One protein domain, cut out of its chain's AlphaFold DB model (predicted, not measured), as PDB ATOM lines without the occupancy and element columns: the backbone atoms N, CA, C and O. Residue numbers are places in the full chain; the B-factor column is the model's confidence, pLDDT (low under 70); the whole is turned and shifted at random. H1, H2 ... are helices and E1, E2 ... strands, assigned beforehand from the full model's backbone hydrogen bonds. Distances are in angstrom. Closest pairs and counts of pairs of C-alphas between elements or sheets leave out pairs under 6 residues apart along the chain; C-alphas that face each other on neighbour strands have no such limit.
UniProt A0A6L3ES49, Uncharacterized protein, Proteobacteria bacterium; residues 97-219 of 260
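Overview. This is residues 97 to 219 of the 260 residues of an uncharacterized protein of Proteobacteria bacterium (UniProt A0A6L3ES49). A long, strongly twisted antiparallel sheet is rolled into an open trough that curls round the short helix H1 near one end, with its edge strands E1 and E6 apart. The hairpin of E1 and E2 reaches one end of the rod, that of E4 and E5 the other. The printed part has 123 residues with two named helices and seven named strands; along the chain H1 comes first, then the six strands of the meander, then H2 and last E7; the class is mostly strand, and the seven strands make one branched sheet, in which E5 has three neighbours, E4, E6 and E7, each antiparallel to it. It is only just loose, close to compact, with a radius of gyration of the C-alphas of 16.7 A and spans of 60 by 24 by 22 A.

Along the chain. The strands are E1, residues 109 to 119, 31.2 A; E2, 124 to 142, 45.9 A; E3, 147 to 157, 30.2 A; E4, 160 to 175, 42.9 A; E5, 178 to 192, 40.2 A; E6, 199 to 205; and E7, 216 to 219. H1, residues 97 to 105, begins at C-alpha 97 (6.553, 23.120, 7.775). H2 is residues 212 to 215. E7 ends at C-alpha 219 (8.901, 12.813, 14.421).

Arrangement. E1 to E6 form a meander, each strand the antiparallel neighbour of the one before. Within hydrogen-bond range are N 114 and O 129 of E1 and E2, 2.8 A; N 134 and O 154 of E2 and E3, 2.8 A; N 151 and O 166 of E3 and E4, 2.8 A; N 171 and O 182 of E4 and E5, 2.8 A; and N 190 and O 202 of E5 and E6, 2.9 A. E2 bends by 72 degrees at residue 136 and E4 by 52 degrees at residue 163. E6 and E7 lie on one side of E5, E4 on the other; E7 is antiparallel to E5, with N 181 and O 217 2.8 A apart. H1 is on the sheet; its closest C-alphas to E2 are those of Ser 99 and Ala 140, 4.9 A. H2 is on the sheet at a height of 5.8 A, over none of its strands. In H1 every O i to N i+4 pair is within hydrogen-bond range; H2 is too short for one.

Size, cuts and confidence. The two C-alphas farthest apart, of Val 122 and Gly 177, are 60.9 A apart. The printed part has no cut and no long link. The mean pLDDT of the printed part is 71.3; residues 97 to 109 and 204 to 219 are among those under 70.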
ATOM      1  N   PHE A  97       6.970  24.279   6.994       64.75
ATOM      2  CA  PHE A  97       6.553  23.120   7.775       64.75
ATOM      3  C   PHE A  97       7.341  23.035   9.087       64.75
ATOM      4  O   PHE A  97       6.744  22.898  10.154       64.75
ATOM      5  N   ILE A  98       8.660  23.230   9.023       63.09
ATOM      6  CA  ILE A  98       9.545  23.249  10.198       63.09
ATOM      7  C   ILE A  98       9.120  24.358  11.174       63.09
ATOM      8  O   ILE A  98       9.004  24.122  12.377       63.09
ATOM      9  N   SER A  99       8.796  25.546  10.655       64.62
ATOM     10  CA  SER A  99       8.305  26.670  11.463       64.62
ATOM     11  C   SER A  99       6.978  26.349  12.167       64.62
ATOM     12  O   SER A  99       6.806  26.660  13.349       64.62
ATOM     13  N   ARG A 100       6.041  25.679  11.478       63.97
ATOM     14  CA  ARG A 100       4.757  25.252  12.067       63.97
ATOM     15  C   ARG A 100       4.953  24.193  13.147       63.97
ATOM     16  O   ARG A 100       4.383  24.331  14.229       63.97
ATOM     17  N   LEU A 101       5.775  23.177  12.891       61.62
ATOM     18  CA  LEU A 101       6.108  22.148  13.879       61.62
ATOM     19  C   LEU A 101       6.678  22.761  15.158       61.62
ATOM     20  O   LEU A 101       6.165  22.503  16.246       61.62
ATOM     21  N   ALA A 102       7.685  23.624  15.016       61.78
ATOM     22  CA  ALA A 102       8.339  24.260  16.150       61.78
ATOM     23  C   ALA A 102       7.390  25.182  16.937       61.78
ATOM     24  O   ALA A 102       7.382  25.142  18.163       61.78
ATOM     25  N   THR A 103       6.522  25.941  16.259       62.97
ATOM     26  CA  THR A 103       5.510  26.786  16.930       62.97
ATOM     27  C   THR A 103       4.536  25.958  17.765       62.97
ATOM     28  O   THR A 103       4.135  26.359  18.854       62.97
ATOM     29  N   THR A 104       4.139  24.795  17.254       56.56
ATOM     30  CA  THR A 104       3.104  23.983  17.892       56.56
ATOM     31  C   THR A 104       3.676  23.171  19.063       56.56
ATOM     32  O   THR A 104       2.980  22.955  20.053       56.56
ATOM     33  N   ALA A 105       4.946  22.756  18.978       51.34
ATOM     34  CA  ALA A 105       5.635  21.985  20.012       51.34
ATOM     35  C   ALA A 105       6.112  22.826  21.213       51.34
ATOM     36  O   ALA A 105       6.209  22.297  22.323       51.34
ATOM     37  N   LEU A 106       6.392  24.121  21.027       55.50
ATOM     38  CA  LEU A 106       6.919  24.979  22.092       55.50
ATOM     39  C   LEU A 106       5.811  25.548  23.007       55.50
ATOM     40  O   LEU A 106       4.694  25.843  22.558       55.50
ATOM     41  N   PRO A 107       6.084  25.740  24.314       55.12
ATOM     42  CA  PRO A 107       5.114  26.318  25.234       55.12
ATOM     43  C   PRO A 107       4.798  27.751  24.821       55.12
ATOM     44  O   PRO A 107       5.690  28.562  24.592       55.12
ATOM     45  N   HIS A 108       3.512  28.087  24.782       64.25
ATOM     46  CA  HIS A 108       3.087  29.423  24.368       64.25
ATOM     47  C   HIS A 108       3.362  30.480  25.444       64.25
ATOM     48  O   HIS A 108       3.487  31.655  25.113       64.25
ATOM     49  N   SER A 109       3.487  30.087  26.719       67.00
ATOM     50  CA  SER A 109       3.928  30.996  27.777       67.00
ATOM     51  C   SER A 109       4.608  30.291  28.948       67.00
ATOM     52  O   SER A 109       4.184  29.201  29.334       67.00
ATOM     53  N   GLU A 110       5.582  30.958  29.562       71.56
ATOM     54  CA  GLU A 110       6.354  30.487  30.715       71.56
ATOM     55  C   GLU A 110       6.594  31.640  31.698       71.56
ATOM     56  O   GLU A 110       6.824  32.761  31.261       71.56
ATOM     57  N   THR A 111       6.554  31.395  33.009       75.44
ATOM     58  CA  THR A 111       6.842  32.415  34.037       75.44
ATOM     59  C   THR A 111       8.071  32.014  34.841       75.44
ATOM     60  O   THR A 111       8.198  30.851  35.218       75.44
ATOM     61  N   ARG A 112       8.962  32.968  35.126       70.94
ATOM     62  CA  ARG A 112      10.213  32.747  35.862       70.94
ATOM     63  C   ARG A 112      10.538  33.878  36.807       70.94
ATOM     64  O   ARG A 112      10.238  35.020  36.503       70.94
ATOM     65  N   ARG A 113      11.252  33.564  37.881       79.31
ATOM     66  CA  ARG A 113      11.775  34.549  38.824       79.31
ATOM     67  C   ARG A 113      13.251  34.818  38.556       79.31
ATOM     68  O   ARG A 113      14.053  33.889  38.605       79.31
ATOM     69  N   TYR A 114      13.604  36.074  38.319       73.75
ATOM     70  CA  TYR A 114      14.987  36.545  38.258       73.75
ATOM     71  C   TYR A 114      15.322  37.298  39.536       73.75
ATOM     72  O   TYR A 114      14.451  37.958  40.094       73.75
ATOM     73  N   ARG A 115      16.571  37.202  39.991       80.88
ATOM     74  CA  ARG A 115      17.065  37.903  41.178       80.88
ATOM     75  C   ARG A 115      18.494  38.376  40.968       80.88
ATOM     76  O   ARG A 115      19.232  37.758  40.203       80.88
ATOM     77  N   GLY A 116      18.878  39.417  41.683       77.12
ATOM     78  CA  GLY A 116      20.235  39.942  41.677       77.12
ATOM     79  C   GLY A 116      20.374  41.082  42.670       77.12
ATOM     80  O   GLY A 116      19.515  41.270  43.530       77.12
ATOM     81  N   GLU A 117      21.431  41.863  42.507       78.19
ATOM     82  CA  GLU A 117      21.685  43.061  43.301       78.19
ATOM     83  C   GLU A 117      21.813  44.262  42.370       78.19
ATOM     84  O   GLU A 117      22.362  44.158  41.271       78.19
ATOM     85  N   VAL A 118      21.252  45.394  42.784       68.69
ATOM     86  CA  VAL A 118      21.427  46.673  42.095       68.69
ATOM     87  C   VAL A 118      22.182  47.596  43.023       68.69
ATOM     88  O   VAL A 118      21.778  47.812  44.167       68.69
ATOM     89  N   ASP A 119      23.276  48.141  42.509       71.69
ATOM     90  CA  ASP A 119      24.025  49.189  43.180       71.69
ATOM     91  C   ASP A 119      23.318  50.535  42.969       71.69
ATOM     92  O   ASP A 119      23.261  51.061  41.852       71.69
ATOM     93  N   LEU A 120      22.752  51.073  44.053       67.88
ATOM     94  CA  LEU A 120      22.114  52.392  44.095       67.88
ATOM     95  C   LEU A 120      23.056  53.466  44.663       67.88
ATOM     96  O   LEU A 120      22.615  54.461  45.236       67.88
ATOM     97  N   GLY A 121      24.366  53.269  44.503       63.09
ATOM     98  CA  GLY A 121      25.424  54.223  44.819       63.09
ATOM     99  C   GLY A 121      26.140  53.921  46.133       63.09
ATOM    100  O   GLY A 121      27.366  53.900  46.158       63.09
ATOM    101  N   VAL A 122      25.396  53.712  47.227       54.25
ATOM    102  CA  VAL A 122      25.974  53.458  48.572       54.25
ATOM    103  C   VAL A 122      25.476  52.143  49.183       54.25
ATOM    104  O   VAL A 122      26.069  51.622  50.123       54.25
ATOM    105  N   THR A 123      24.398  51.575  48.643       58.84
ATOM    106  CA  THR A 123      23.807  50.319  49.116       58.84
ATOM    107  C   THR A 123      23.531  49.394  47.943       58.84
ATOM    108  O   THR A 123      22.872  49.801  46.980       58.84
ATOM    109  N   GLN A 124      23.962  48.141  48.066       75.81
ATOM    110  CA  GLN A 124      23.471  47.053  47.232       75.81
ATOM    111  C   GLN A 124      22.097  46.641  47.751       75.81
ATOM    112  O   GLN A 124      21.949  46.271  48.918       75.81
ATOM    113  N   GLN A 125      21.079  46.753  46.903       74.12
ATOM    114  CA  GLN A 125      19.747  46.263  47.232       74.12
ATOM    115  C   GLN A 125      19.459  44.988  46.442       74.12
ATOM    116  O   GLN A 125      19.532  45.012  45.205       74.12
ATOM    117  N   PRO A 126      19.117  43.876  47.121       81.19
ATOM    118  CA  PRO A 126      18.670  42.684  46.434       81.19
ATOM    119  C   PRO A 126      17.314  42.957  45.782       81.19
ATOM    120  O   PRO A 126      16.440  43.615  46.351       81.19
ATOM    121  N   TRP A 127      17.116  42.416  44.590       78.44
ATOM    122  CA  TRP A 127      15.855  42.492  43.869       78.44
ATOM    123  C   TRP A 127      15.440  41.113  43.374       78.44
ATOM    124  O   TRP A 127      16.262  40.217  43.178       78.44
ATOM    125  N   SER A 128      14.136  40.951  43.162       80.94
ATOM    126  CA  SER A 128      13.552  39.758  42.563       80.94
ATOM    127  C   SER A 128      12.338  40.153  41.732       80.94
ATOM    128  O   SER A 128      11.462  40.858  42.227       80.94
ATOM    129  N   VAL A 129      12.262  39.689  40.487       76.25
ATOM    130  CA  VAL A 129      11.168  40.000  39.557       76.25
ATOM    131  C   VAL A 129      10.676  38.725  38.892       76.25
ATOM    132  O   VAL A 129      11.467  37.952  38.350       76.25
ATOM    133  N   ASP A 130       9.359  38.525  38.912       82.50
ATOM    134  CA  ASP A 130       8.706  37.500  38.107       82.50
ATOM    135  C   ASP A 130       8.481  38.027  36.683       82.50
ATOM    136  O   ASP A 130       7.893  39.089  36.465       82.50
ATOM    137  N   THR A 131       8.963  37.258  35.717       73.38
ATOM    138  CA  THR A 131       8.946  37.529  34.288       73.38
ATOM    139  C   THR A 131       8.166  36.441  33.574       73.38
ATOM    140  O   THR A 131       8.529  35.265  33.622       73.38
ATOM    141  N   ARG A 132       7.116  36.827  32.861       81.94
ATOM    142  CA  ARG A 132       6.356  35.964  31.969       81.94
ATOM    143  C   ARG A 132       6.803  36.162  30.526       81.94
ATOM    144  O   ARG A 132       6.711  37.253  29.975       81.94
ATOM    145  N   PHE A 133       7.216  35.079  29.897       75.25
ATOM    146  CA  PHE A 133       7.524  34.971  28.481       75.25
ATOM    147  C   PHE A 133       6.300  34.440  27.749       75.25
ATOM    148  O   PHE A 133       5.652  33.507  28.217       75.25
ATOM    149  N   THR A 134       5.967  35.025  26.605       77.12
ATOM    150  CA  THR A 134       4.922  34.526  25.708       77.12
ATOM    151  C   THR A 134       5.465  34.504  24.289       77.12
ATOM    152  O   THR A 134       5.809  35.554  23.744       77.12
ATOM    153  N   VAL A 135       5.550  33.319  23.686       72.94
ATOM    154  CA  VAL A 135       5.985  33.165  22.293       72.94
ATOM    155  C   VAL A 135       4.884  33.715  21.387       72.94
ATOM    156  O   VAL A 135       3.741  33.271  21.451       72.94
ATOM    157  N   GLN A 136       5.216  34.709  20.566       73.00
ATOM    158  CA  GLN A 136       4.274  35.349  19.643       73.00
ATOM    159  C   GLN A 136       4.362  34.750  18.244       73.00
ATOM    160  O   GLN A 136       3.350  34.554  17.578       73.00
ATOM    161  N   SER A 137       5.582  34.481  17.788       74.00
ATOM    162  CA  SER A 137       5.834  33.843  16.504       74.00
ATOM    163  C   SER A 137       7.177  33.129  16.518       74.00
ATOM    164  O   SER A 137       8.066  33.445  17.315       74.00
ATOM    165  N   LEU A 138       7.324  32.168  15.613       71.62
ATOM    166  CA  LEU A 138       8.568  31.464  15.373       71.62
ATOM    167  C   LEU A 138       8.791  31.341  13.869       71.62
ATOM    168  O   LEU A 138       7.884  30.989  13.114       71.62
ATOM    169  N   LYS A 139      10.018  31.632  13.455       78.56
ATOM    170  CA  LYS A 139      10.529  31.413  12.114       78.56
ATOM    171  C   LYS A 139      11.741  30.497  12.216       78.56
ATOM    172  O   LYS A 139      12.684  30.799  12.939       78.56
ATOM    173  N   ALA A 140      11.706  29.387  11.499       71.12
ATOM    174  CA  ALA A 140      12.864  28.535  11.284       71.12
ATOM    175  C   ALA A 140      13.375  28.782   9.864       71.12
ATOM    176  O   ALA A 140      12.541  28.952   8.991       71.12
ATOM    177  N   THR A 141      14.686  28.780   9.630       77.12
ATOM    178  CA  THR A 141      15.316  28.925   8.309       77.12
ATOM    179  C   THR A 141      16.413  27.879   8.163       77.12
ATOM    180  O   THR A 141      17.311  27.791   9.000       77.12
ATOM    181  N   VAL A 142      16.347  27.065   7.107       73.81
ATOM    182  CA  VAL A 142      17.348  26.017   6.868       73.81
ATOM    183  C   VAL A 142      18.626  26.643   6.316       73.81
ATOM    184  O   VAL A 142      18.607  27.330   5.297       73.81
ATOM    185  N   THR A 143      19.740  26.391   6.992       81.19
ATOM    186  CA  THR A 143      21.088  26.774   6.567       81.19
ATOM    187  C   THR A 143      21.844  25.529   6.079       81.19
ATOM    188  O   THR A 143      21.344  24.412   6.226       81.19
ATOM    189  N   PRO A 144      23.042  25.668   5.483       80.62
ATOM    190  CA  PRO A 144      23.814  24.515   5.013       80.62
ATOM    191  C   PRO A 144      24.214  23.505   6.102       80.62
ATOM    192  O   PRO A 144      24.610  22.395   5.767       80.62
ATOM    193  N   THR A 145      24.164  23.876   7.386       77.62
ATOM    194  CA  THR A 145      24.656  23.026   8.489       77.62
ATOM    195  C   THR A 145      23.678  22.875   9.650       77.62
ATOM    196  O   THR A 145      23.885  22.027  10.516       77.62
ATOM    197  N   ASN A 146      22.631  23.697   9.717       81.00
ATOM    198  CA  ASN A 146      21.651  23.680  10.798       81.00
ATOM    199  C   ASN A 146      20.330  24.313  10.351       81.00
ATOM    200  O   ASN A 146      20.156  24.715   9.203       81.00
ATOM    201  N   ILE A 147      19.382  24.414  11.274       76.69
ATOM    202  CA  ILE A 147      18.169  25.202  11.080       76.69
ATOM    203  C   ILE A 147      18.247  26.376  12.054       76.69
ATOM    204  O   ILE A 147      18.122  26.189  13.260       76.69
ATOM    205  N   ALA A 148      18.453  27.587  11.548       79.62
ATOM    206  CA  ALA A 148      18.402  28.789  12.368       79.62
ATOM    207  C   ALA A 148      16.961  29.036  12.825       79.62
ATOM    208  O   ALA A 148      16.031  28.910  12.032       79.62
ATOM    209  N   VAL A 149      16.762  29.399  14.087       76.62
ATOM    210  CA  VAL A 149      15.445  29.728  14.633       76.62
ATOM    211  C   VAL A 149      15.464  31.128  15.208       76.62
ATOM    212  O   VAL A 149      16.329  31.481  16.008       76.62
ATOM    213  N   GLU A 150      14.466  31.907  14.822       78.00
ATOM    214  CA  GLU A 150      14.166  33.207  15.390       78.00
ATOM    215  C   GLU A 150      12.736  33.189  15.934       78.00
ATOM    216  O   GLU A 150      11.787  32.856  15.223       78.00
ATOM    217  N   SER A 151      12.564  33.544  17.203       75.88
ATOM    218  CA  SER A 151      11.253  33.631  17.831       75.88
ATOM    219  C   SER A 151      11.028  35.012  18.421       75.88
ATOM    220  O   SER A 151      11.856  35.527  19.170       75.88
ATOM    221  N   ARG A 152       9.884  35.619  18.101       78.38
ATOM    222  CA  ARG A 152       9.453  36.849  18.761       78.38
ATOM    223  C   ARG A 152       8.767  36.481  20.068       78.38
ATOM    224  O   ARG A 152       7.796  35.724  20.074       78.38
ATOM    225  N   VAL A 153       9.249  37.050  21.162       74.88
ATOM    226  CA  VAL A 153       8.786  36.768  22.518       74.88
ATOM    227  C   VAL A 153       8.298  38.066  23.145       74.88
ATOM    228  O   VAL A 153       9.009  39.067  23.152       74.88
ATOM    229  N   ARG A 154       7.079  38.063  23.682       81.88
ATOM    230  CA  ARG A 154       6.621  39.111  24.595       81.88
ATOM    231  C   ARG A 154       7.122  38.780  25.989       81.88
ATOM    232  O   ARG A 154       6.892  37.672  26.473       81.88
ATOM    233  N   VAL A 155       7.785  39.732  26.617       78.31
ATOM    234  CA  VAL A 155       8.349  39.610  27.954       78.31
ATOM    235  C   VAL A 155       7.609  40.580  28.859       78.31
ATOM    236  O   VAL A 155       7.608  41.784  28.620       78.31
ATOM    237  N   GLN A 156       6.956  40.047  29.882       81.38
ATOM    238  CA  GLN A 156       6.198  40.818  30.857       81.38
ATOM    239  C   GLN A 156       6.852  40.658  32.217       81.38
ATOM    240  O   GLN A 156       6.928  39.557  32.745       81.38
ATOM    241  N   THR A 157       7.308  41.756  32.785       77.25
ATOM    242  CA  THR A 157       7.908  41.838  34.114       77.25
ATOM    243  C   THR A 157       7.065  42.765  34.981       77.25
ATOM    244  O   THR A 157       6.199  43.489  34.482       77.25
ATOM    245  N   THR A 158       7.312  42.776  36.289       70.25
ATOM    246  CA  THR A 158       6.697  43.786  37.162       70.25
ATOM    247  C   THR A 158       7.191  45.172  36.738       70.25
ATOM    248  O   THR A 158       8.354  45.495  36.940       70.25
ATOM    249  N   GLY A 159       6.317  45.971  36.116       69.81
ATOM    250  CA  GLY A 159       6.620  47.342  35.686       69.81
ATOM    251  C   GLY A 159       7.139  47.506  34.253       69.81
ATOM    252  O   GLY A 159       7.338  48.638  33.824       69.81
ATOM    253  N   THR A 160       7.340  46.437  33.473       78.12
ATOM    254  CA  THR A 160       7.749  46.558  32.056       78.12
ATOM    255  C   THR A 160       7.192  45.427  31.202       78.12
ATOM    256  O   THR A 160       7.268  44.259  31.574       78.12
ATOM    257  N   ASP A 161       6.668  45.777  30.030       87.94
ATOM    258  CA  ASP A 161       6.175  44.852  29.008       87.94
ATOM    259  C   ASP A 161       6.814  45.224  27.671       87.94
ATOM    260  O   ASP A 161       6.692  46.364  27.218       87.94
ATOM    261  N   TYR A 162       7.539  44.290  27.063       82.88
ATOM    262  CA  TYR A 162       8.279  44.553  25.835       82.88
ATOM    263  C   TYR A 162       8.347  43.327  24.923       82.88
ATOM    264  O   TYR A 162       8.057  42.197  25.317       82.88
ATOM    265  N   SER A 163       8.725  43.555  23.665       83.50
ATOM    266  CA  SER A 163       8.965  42.492  22.691       83.50
ATOM    267  C   SER A 163      10.463  42.309  22.483       83.50
ATOM    268  O   SER A 163      11.197  43.280  22.302       83.50
ATOM    269  N   ALA A 164      10.905  41.059  22.500       78.25
ATOM    270  CA  ALA A 164      12.277  40.647  22.276       78.25
ATOM    271  C   ALA A 164      12.341  39.564  21.200       78.25
ATOM    272  O   ALA A 164      11.341  38.931  20.855       78.25
ATOM    273  N   VAL A 165      13.540  39.353  20.670       78.75
ATOM    274  CA  VAL A 165      13.807  38.318  19.677       78.75
ATOM    275  C   VAL A 165      14.740  37.292  20.303       78.75
ATOM    276  O   VAL A 165      15.889  37.607  20.604       78.75
ATOM    277  N   ALA A 166      14.226  36.082  20.515       74.12
ATOM    278  CA  ALA A 166      15.024  34.920  20.863       74.12
ATOM    279  C   ALA A 166      15.639  34.324  19.595       74.12
ATOM    280  O   ALA A 166      14.957  34.201  18.573       74.12
ATOM    281  N   ARG A 167      16.909  33.931  19.656       78.00
ATOM    282  CA  ARG A 167      17.623  33.317  18.528       78.00
ATOM    283  C   ARG A 167      18.342  32.066  18.970       78.00
ATOM    284  O   ARG A 167      18.941  32.089  20.034       78.00
ATOM    285  N   GLY A 168      18.330  31.031  18.142       78.56
ATOM    286  CA  GLY A 168      19.101  29.810  18.359       78.56
ATOM    287  C   GLY A 168      19.137  28.945  17.109       78.56
ATOM    288  O   GLY A 168      18.846  29.413  16.007       78.56
ATOM    289  N   VAL A 169      19.494  27.677  17.277       79.50
ATOM    290  CA  VAL A 169      19.577  26.704  16.187       79.50
ATOM    291  C   VAL A 169      18.912  25.389  16.580       79.50
ATOM    292  O   VAL A 169      19.040  24.926  17.711       79.50
ATOM    293  N   LEU A 170      18.216  24.761  15.634       76.00
ATOM    294  CA  LEU A 170      17.805  23.364  15.732       76.00
ATOM    295  C   LEU A 170      18.833  22.504  15.001       76.00
ATOM    296  O   LEU A 170      19.155  22.746  13.833       76.00
ATOM    297  N   GLN A 171      19.317  21.482  15.693       82.50
ATOM    298  CA  GLN A 171      20.169  20.441  15.147       82.50
ATOM    299  C   GLN A 171      19.300  19.226  14.813       82.50
ATOM    300  O   GLN A 171      18.832  18.542  15.731       82.50
ATOM    301  N   PRO A 172      19.023  18.969  13.525       79.12
ATOM    302  CA  PRO A 172      18.323  17.767  13.119       79.12
ATOM    303  C   PRO A 172      19.271  16.563  13.186       79.12
ATOM    304  O   PRO A 172      20.413  16.626  12.736       79.12
ATOM    305  N   ARG A 173      18.783  15.445  13.717       80.06
ATOM    306  CA  ARG A 173      19.459  14.144  13.688       80.06
ATOM    307  C   ARG A 173      18.444  13.025  13.490       80.06
ATOM    308  O   ARG A 173      17.269  13.199  13.803       80.06
ATOM    309  N   ILE A 174      18.896  11.884  12.983       76.94
ATOM    310  CA  ILE A 174      18.063  10.684  12.867       76.94
ATOM    311  C   ILE A 174      18.537   9.665  13.887       76.94
ATOM    312  O   ILE A 174      19.724   9.356  13.957       76.94
ATOM    313  N   GLU A 175      17.605   9.153  14.679       77.00
ATOM    314  CA  GLU A 175      17.889   8.185  15.730       77.00
ATOM    315  C   GLU A 175      16.700   7.228  15.847       77.00
ATOM    316  O   GLU A 175      15.557   7.668  15.945       77.00
ATOM    317  N   ASN A 176      16.950   5.915  15.797       77.62
ATOM    318  CA  ASN A 176      15.922   4.875  15.947       77.62
ATOM    319  C   ASN A 176      14.689   5.068  15.036       77.62
ATOM    320  O   ASN A 176      13.551   4.892  15.471       77.62
ATOM    321  N   GLY A 177      14.904   5.472  13.778       68.38
ATOM    322  CA  GLY A 177      13.814   5.713  12.822       68.38
ATOM    323  C   GLY A 177      12.989   6.972  13.105       68.38
ATOM    324  O   GLY A 177      11.897   7.117  12.563       68.38
ATOM    325  N   LYS A 178      13.489   7.892  13.937       71.44
ATOM    326  CA  LYS A 178      12.866   9.189  14.214       71.44
ATOM    327  C   LYS A 178      13.740  10.332  13.715       71.44
ATOM    328  O   LYS A 178      14.959  10.280  13.858       71.44
ATOM    329  N   LEU A 179      13.115  11.386  13.195       71.75
ATOM    330  CA  LEU A 179      13.750  12.692  13.046       71.75
ATOM    331  C   LEU A 179      13.629  13.432  14.376       71.75
ATOM    332  O   LEU A 179      12.526  13.690  14.853       71.75
ATOM    333  N   ILE A 180      14.771  13.771  14.955       73.88
ATOM    334  CA  ILE A 180      14.886  14.507  16.206       73.88
ATOM    335  C   ILE A 180      15.446  15.893  15.888       73.88
ATOM    336  O   ILE A 180      16.528  16.001  15.316       73.88
ATOM    337  N   LEU A 181      14.728  16.955  16.250       72.56
ATOM    338  CA  LEU A 181      15.214  18.335  16.178       72.56
ATOM    339  C   LEU A 181      15.552  18.807  17.590       72.56
ATOM    340  O   LEU A 181      14.650  18.925  18.417       72.56
ATOM    341  N   VAL A 182      16.829  19.080  17.859       75.19
ATOM    342  CA  VAL A 182      17.296  19.536  19.177       75.19
ATOM    343  C   VAL A 182      17.622  21.025  19.133       75.19
ATOM    344  O   VAL A 182      18.497  21.447  18.381       75.19
ATOM    345  N   ALA A 183      16.932  21.822  19.939       71.00
ATOM    346  CA  ALA A 183      17.211  23.238  20.123       71.00
ATOM    347  C   ALA A 183      18.476  23.451  20.960       71.00
ATOM    348  O   ALA A 183      18.661  22.824  22.004       71.00
ATOM    349  N   SER A 184      19.335  24.346  20.483       71.69
ATOM    350  CA  SER A 184      20.577  24.751  21.136       71.69
ATOM    351  C   SER A 184      20.934  26.191  20.774       71.69
ATOM    352  O   SER A 184      20.468  26.732  19.768       71.69
ATOM    353  N   GLY A 185      21.778  26.819  21.584       68.25
ATOM    354  CA  GLY A 185      22.205  28.201  21.411       68.25
ATOM    355  C   GLY A 185      21.070  29.221  21.514       68.25
ATOM    356  O   GLY A 185      21.224  30.323  20.987       68.25
ATOM    357  N   LEU A 186      19.924  28.876  22.113       69.25
ATOM    358  CA  LEU A 186      18.820  29.806  22.298       69.25
ATOM    359  C   LEU A 186      19.243  30.894  23.276       69.25
ATOM    360  O   LEU A 186      19.588  30.632  24.424       69.25
ATOM    361  N   THR A 187      19.183  32.136  22.821       70.25
ATOM    362  CA  THR A 187      19.567  33.324  23.578       70.25
ATOM    363  C   THR A 187      18.466  34.368  23.503       70.25
ATOM    364  O   THR A 187      17.802  34.506  22.474       70.25
ATOM    365  N   LEU A 188      18.254  35.100  24.598       72.31
ATOM    366  CA  LEU A 188      17.233  36.140  24.699       72.31
ATOM    367  C   LEU A 188      17.797  37.366  25.438       72.31
ATOM    368  O   LEU A 188      18.320  37.208  26.541       72.31
ATOM    369  N   PRO A 189      17.676  38.587  24.888       72.00
ATOM    370  CA  PRO A 189      17.985  39.800  25.636       72.00
ATOM    371  C   PRO A 189      16.920  40.056  26.713       72.00
ATOM    372  O   PRO A 189      15.718  40.113  26.415       72.00
ATOM    373  N   LEU A 190      17.357  40.226  27.961       75.19
ATOM    374  CA  LEU A 190      16.481  40.419  29.112       75.19
ATOM    375  C   LEU A 190      16.633  41.819  29.713       75.19
ATOM    376  O   LEU A 190      17.722  42.238  30.092       75.19
ATOM    377  N   ARG A 191      15.499  42.500  29.861       77.75
ATOM    378  CA  ARG A 191      15.353  43.753  30.593       77.75
ATOM    379  C   ARG A 191      14.331  43.573  31.699       77.75
ATOM    380  O   ARG A 191      13.312  42.908  31.503       77.75
ATOM    381  N   VAL A 192      14.612  44.145  32.857       73.50
ATOM    382  CA  VAL A 192      13.717  44.129  34.019       73.50
ATOM    383  C   VAL A 192      13.603  45.532  34.580       73.50
ATOM    384  O   VAL A 192      14.563  46.288  34.505       73.50
ATOM    385  N   ALA A 193      12.464  45.857  35.194       72.12
ATOM    386  CA  ALA A 193      12.291  47.139  35.871       72.12
ATOM    387  C   ALA A 193      12.050  47.027  37.384       72.12
ATOM    388  O   ALA A 193      10.983  47.421  37.870       72.12
ATOM    389  N   PRO A 194      13.003  46.490  38.171       68.31
ATOM    390  CA  PRO A 194      12.886  46.519  39.619       68.31
ATOM    391  C   PRO A 194      12.822  47.978  40.084       68.31
ATOM    392  O   PRO A 194      13.581  48.834  39.630       68.31
ATOM    393  N   PHE A 195      11.872  48.271  40.974       72.56
ATOM    394  CA  PHE A 195      11.646  49.622  41.509       72.56
ATOM    395  C   PHE A 195      11.361  50.694  40.434       72.56
ATOM    396  O   PHE A 195      11.568  51.879  40.675       72.56
ATOM    397  N   GLY A 196      10.885  50.294  39.248       71.38
ATOM    398  CA  GLY A 196      10.585  51.213  38.144       71.38
ATOM    399  C   GLY A 196      11.808  51.706  37.361       71.38
ATOM    400  O   GLY A 196      11.656  52.574  36.505       71.38
ATOM    401  N   MET A 197      13.003  51.166  37.619       72.69
ATOM    402  CA  MET A 197      14.220  51.478  36.859       72.69
ATOM    403  C   MET A 197      14.484  50.388  35.827       72.69
ATOM    404  O   MET A 197      14.655  49.247  36.227       72.69
ATOM    405  N   ASP A 198      14.554  50.721  34.534       76.12
ATOM    406  CA  ASP A 198      14.886  49.752  33.476       76.12
ATOM    407  C   ASP A 198      16.362  49.323  33.571       76.12
ATOM    408  O   ASP A 198      17.275  50.152  33.517       76.12
ATOM    409  N   ILE A 199      16.591  48.022  33.733       72.38
ATOM    410  CA  ILE A 199      17.903  47.398  33.896       72.38
ATOM    411  C   ILE A 199      18.075  46.329  32.827       72.38
ATOM    412  O   ILE A 199      17.317  45.359  32.756       72.38
ATOM    413  N   ASP A 200      19.129  46.482  32.028       77.38
ATOM    414  CA  ASP A 200      19.572  45.467  31.081       77.38
ATOM    415  C   ASP A 200      20.370  44.385  31.821       77.38
ATOM    416  O   ASP A 200      21.457  44.645  32.344       77.38
ATOM    417  N   ILE A 201      19.817  43.173  31.881       69.62
ATOM    418  CA  ILE A 201      20.482  41.993  32.458       69.62
ATOM    419  C   ILE A 201      21.447  41.372  31.430       69.62
ATOM    420  O   ILE A 201      22.304  40.559  31.774       69.62
ATOM    421  N   GLY A 202      21.354  41.776  30.162       71.88
ATOM    422  CA  GLY A 202      22.131  41.238  29.061       71.88
ATOM    423  C   GLY A 202      21.430  40.076  28.364       71.88
ATOM    424  O   GLY A 202      20.207  39.928  28.385       71.88
ATOM    425  N   THR A 203      22.224  39.259  27.674       73.56
ATOM    426  CA  THR A 203      21.722  38.110  26.915       73.56
ATOM    427  C   THR A 203      21.787  36.863  27.779       73.56
ATOM    428  O   THR A 203      22.873  36.438  28.165       73.56
ATOM    429  N   ILE A 204      20.630  36.272  28.065       69.31
ATOM    430  CA  ILE A 204      20.536  35.039  28.845       69.31
ATOM    431  C   ILE A 204      20.418  33.820  27.915       69.31
ATOM    432  O   ILE A 204      19.723  33.906  26.894       69.31
ATOM    433  N   PRO A 205      21.073  32.686  28.235       65.44
ATOM    434  CA  PRO A 205      20.900  31.444  27.490       65.44
ATOM    435  C   PRO A 205      19.515  30.865  27.792       65.44
ATOM    436  O   PRO A 205      19.291  30.285  28.842       65.44
ATOM    437  N   ALA A 206      18.565  31.011  26.874       61.88
ATOM    438  CA  ALA A 206      17.253  30.376  26.955       61.88
ATOM    439  C   ALA A 206      17.329  28.837  26.909       61.88
ATOM    440  O   ALA A 206      16.377  28.180  27.334       61.88
ATOM    441  N   ASP A 207      18.455  28.270  26.454       57.00
ATOM    442  CA  ASP A 207      18.704  26.829  26.485       57.00
ATOM    443  C   ASP A 207      18.543  26.280  27.889       57.00
ATOM    444  O   ASP A 207      17.625  25.501  28.086       57.00
ATOM    445  N   ASP A 208      19.334  26.742  28.864       49.81
ATOM    446  CA  ASP A 208      19.377  26.258  30.260       49.81
ATOM    447  C   ASP A 208      18.020  26.272  30.973       49.81
ATOM    448  O   ASP A 208      17.829  25.679  32.034       49.81
ATOM    449  N   PHE A 209      17.054  26.940  30.362       50.62
ATOM    450  CA  PHE A 209      15.762  27.241  30.916       50.62
ATOM    451  C   PHE A 209      14.653  26.394  30.286       50.62
ATOM    452  O   PHE A 209      13.697  26.065  30.980       50.62
ATOM    453  N   LEU A 210      14.783  25.917  29.051       48.66
ATOM    454  CA  LEU A 210      13.794  24.995  28.493       48.66
ATOM    455  C   LEU A 210      13.993  23.579  29.068       48.66
ATOM    456  O   LEU A 210      15.113  23.068  29.033       48.66
ATOM    457  N   PRO A 211      12.946  22.903  29.575       46.16
ATOM    458  CA  PRO A 211      12.987  21.465  29.840       46.16
ATOM    459  C   PRO A 211      13.457  20.685  28.604       46.16
ATOM    460  O   PRO A 211      13.141  21.071  27.476       46.16
ATOM    461  N   THR A 212      14.209  19.598  28.789       51.34
ATOM    462  CA  THR A 212      14.794  18.801  27.691       51.34
ATOM    463  C   THR A 212      13.736  18.318  26.693       51.34
ATOM    464  O   THR A 212      13.983  18.269  25.486       51.34
ATOM    465  N   GLU A 213      12.528  18.043  27.181       47.81
ATOM    466  CA  GLU A 213      11.370  17.626  26.388       47.81
ATOM    467  C   GLU A 213      10.813  18.752  25.506       47.81
ATOM    468  O   GLU A 213      10.117  18.490  24.532       47.81
ATOM    469  N   LEU A 214      11.113  20.009  25.837       47.94
ATOM    470  CA  LEU A 214      10.743  21.196  25.061       47.94
ATOM    471  C   LEU A 214      11.879  21.668  24.150       47.94
ATOM    472  O   LEU A 214      11.641  22.459  23.239       47.94
ATOM    473  N   ARG A 215      13.100  21.163  24.359       56.50
ATOM    474  CA  ARG A 215      14.224  21.343  23.429       56.50
ATOM    475  C   ARG A 215      14.194  20.339  22.286       56.50
ATOM    476  O   ARG A 215      14.890  20.548  21.302       56.50
ATOM    477  N   THR A 216      13.420  19.265  22.408       62.84
ATOM    478  CA  THR A 216      13.478  18.129  21.490       62.84
ATOM    479  C   THR A 216      12.136  17.921  20.803       62.84
ATOM    480  O   THR A 216      11.131  17.662  21.457       62.84
ATOM    481  N   ILE A 217      12.112  18.008  19.473       64.88
ATOM    482  CA  ILE A 217      10.947  17.643  18.658       64.88
ATOM    483  C   ILE A 217      11.237  16.291  18.018       64.88
ATOM    484  O   ILE A 217      12.193  16.172  17.258       64.88
ATOM    485  N   GLU A 218      10.406  15.290  18.301       67.00
ATOM    486  CA  GLU A 218      10.515  13.959  17.702       67.00
ATOM    487  C   GLU A 218       9.418  13.730  16.661       67.00
ATOM    488  O   GLU A 218       8.236  13.963  16.917       67.00
ATOM    489  N   ILE A 219       9.806  13.218  15.496       66.94
ATOM    490  CA  ILE A 219       8.901  12.813  14.421       66.94
ATOM    491  C   ILE A 219       9.214  11.359  14.082       66.94
ATOM    492  O   ILE A 219      10.330  11.044  13.675       66.94
TER     493      ILE A 219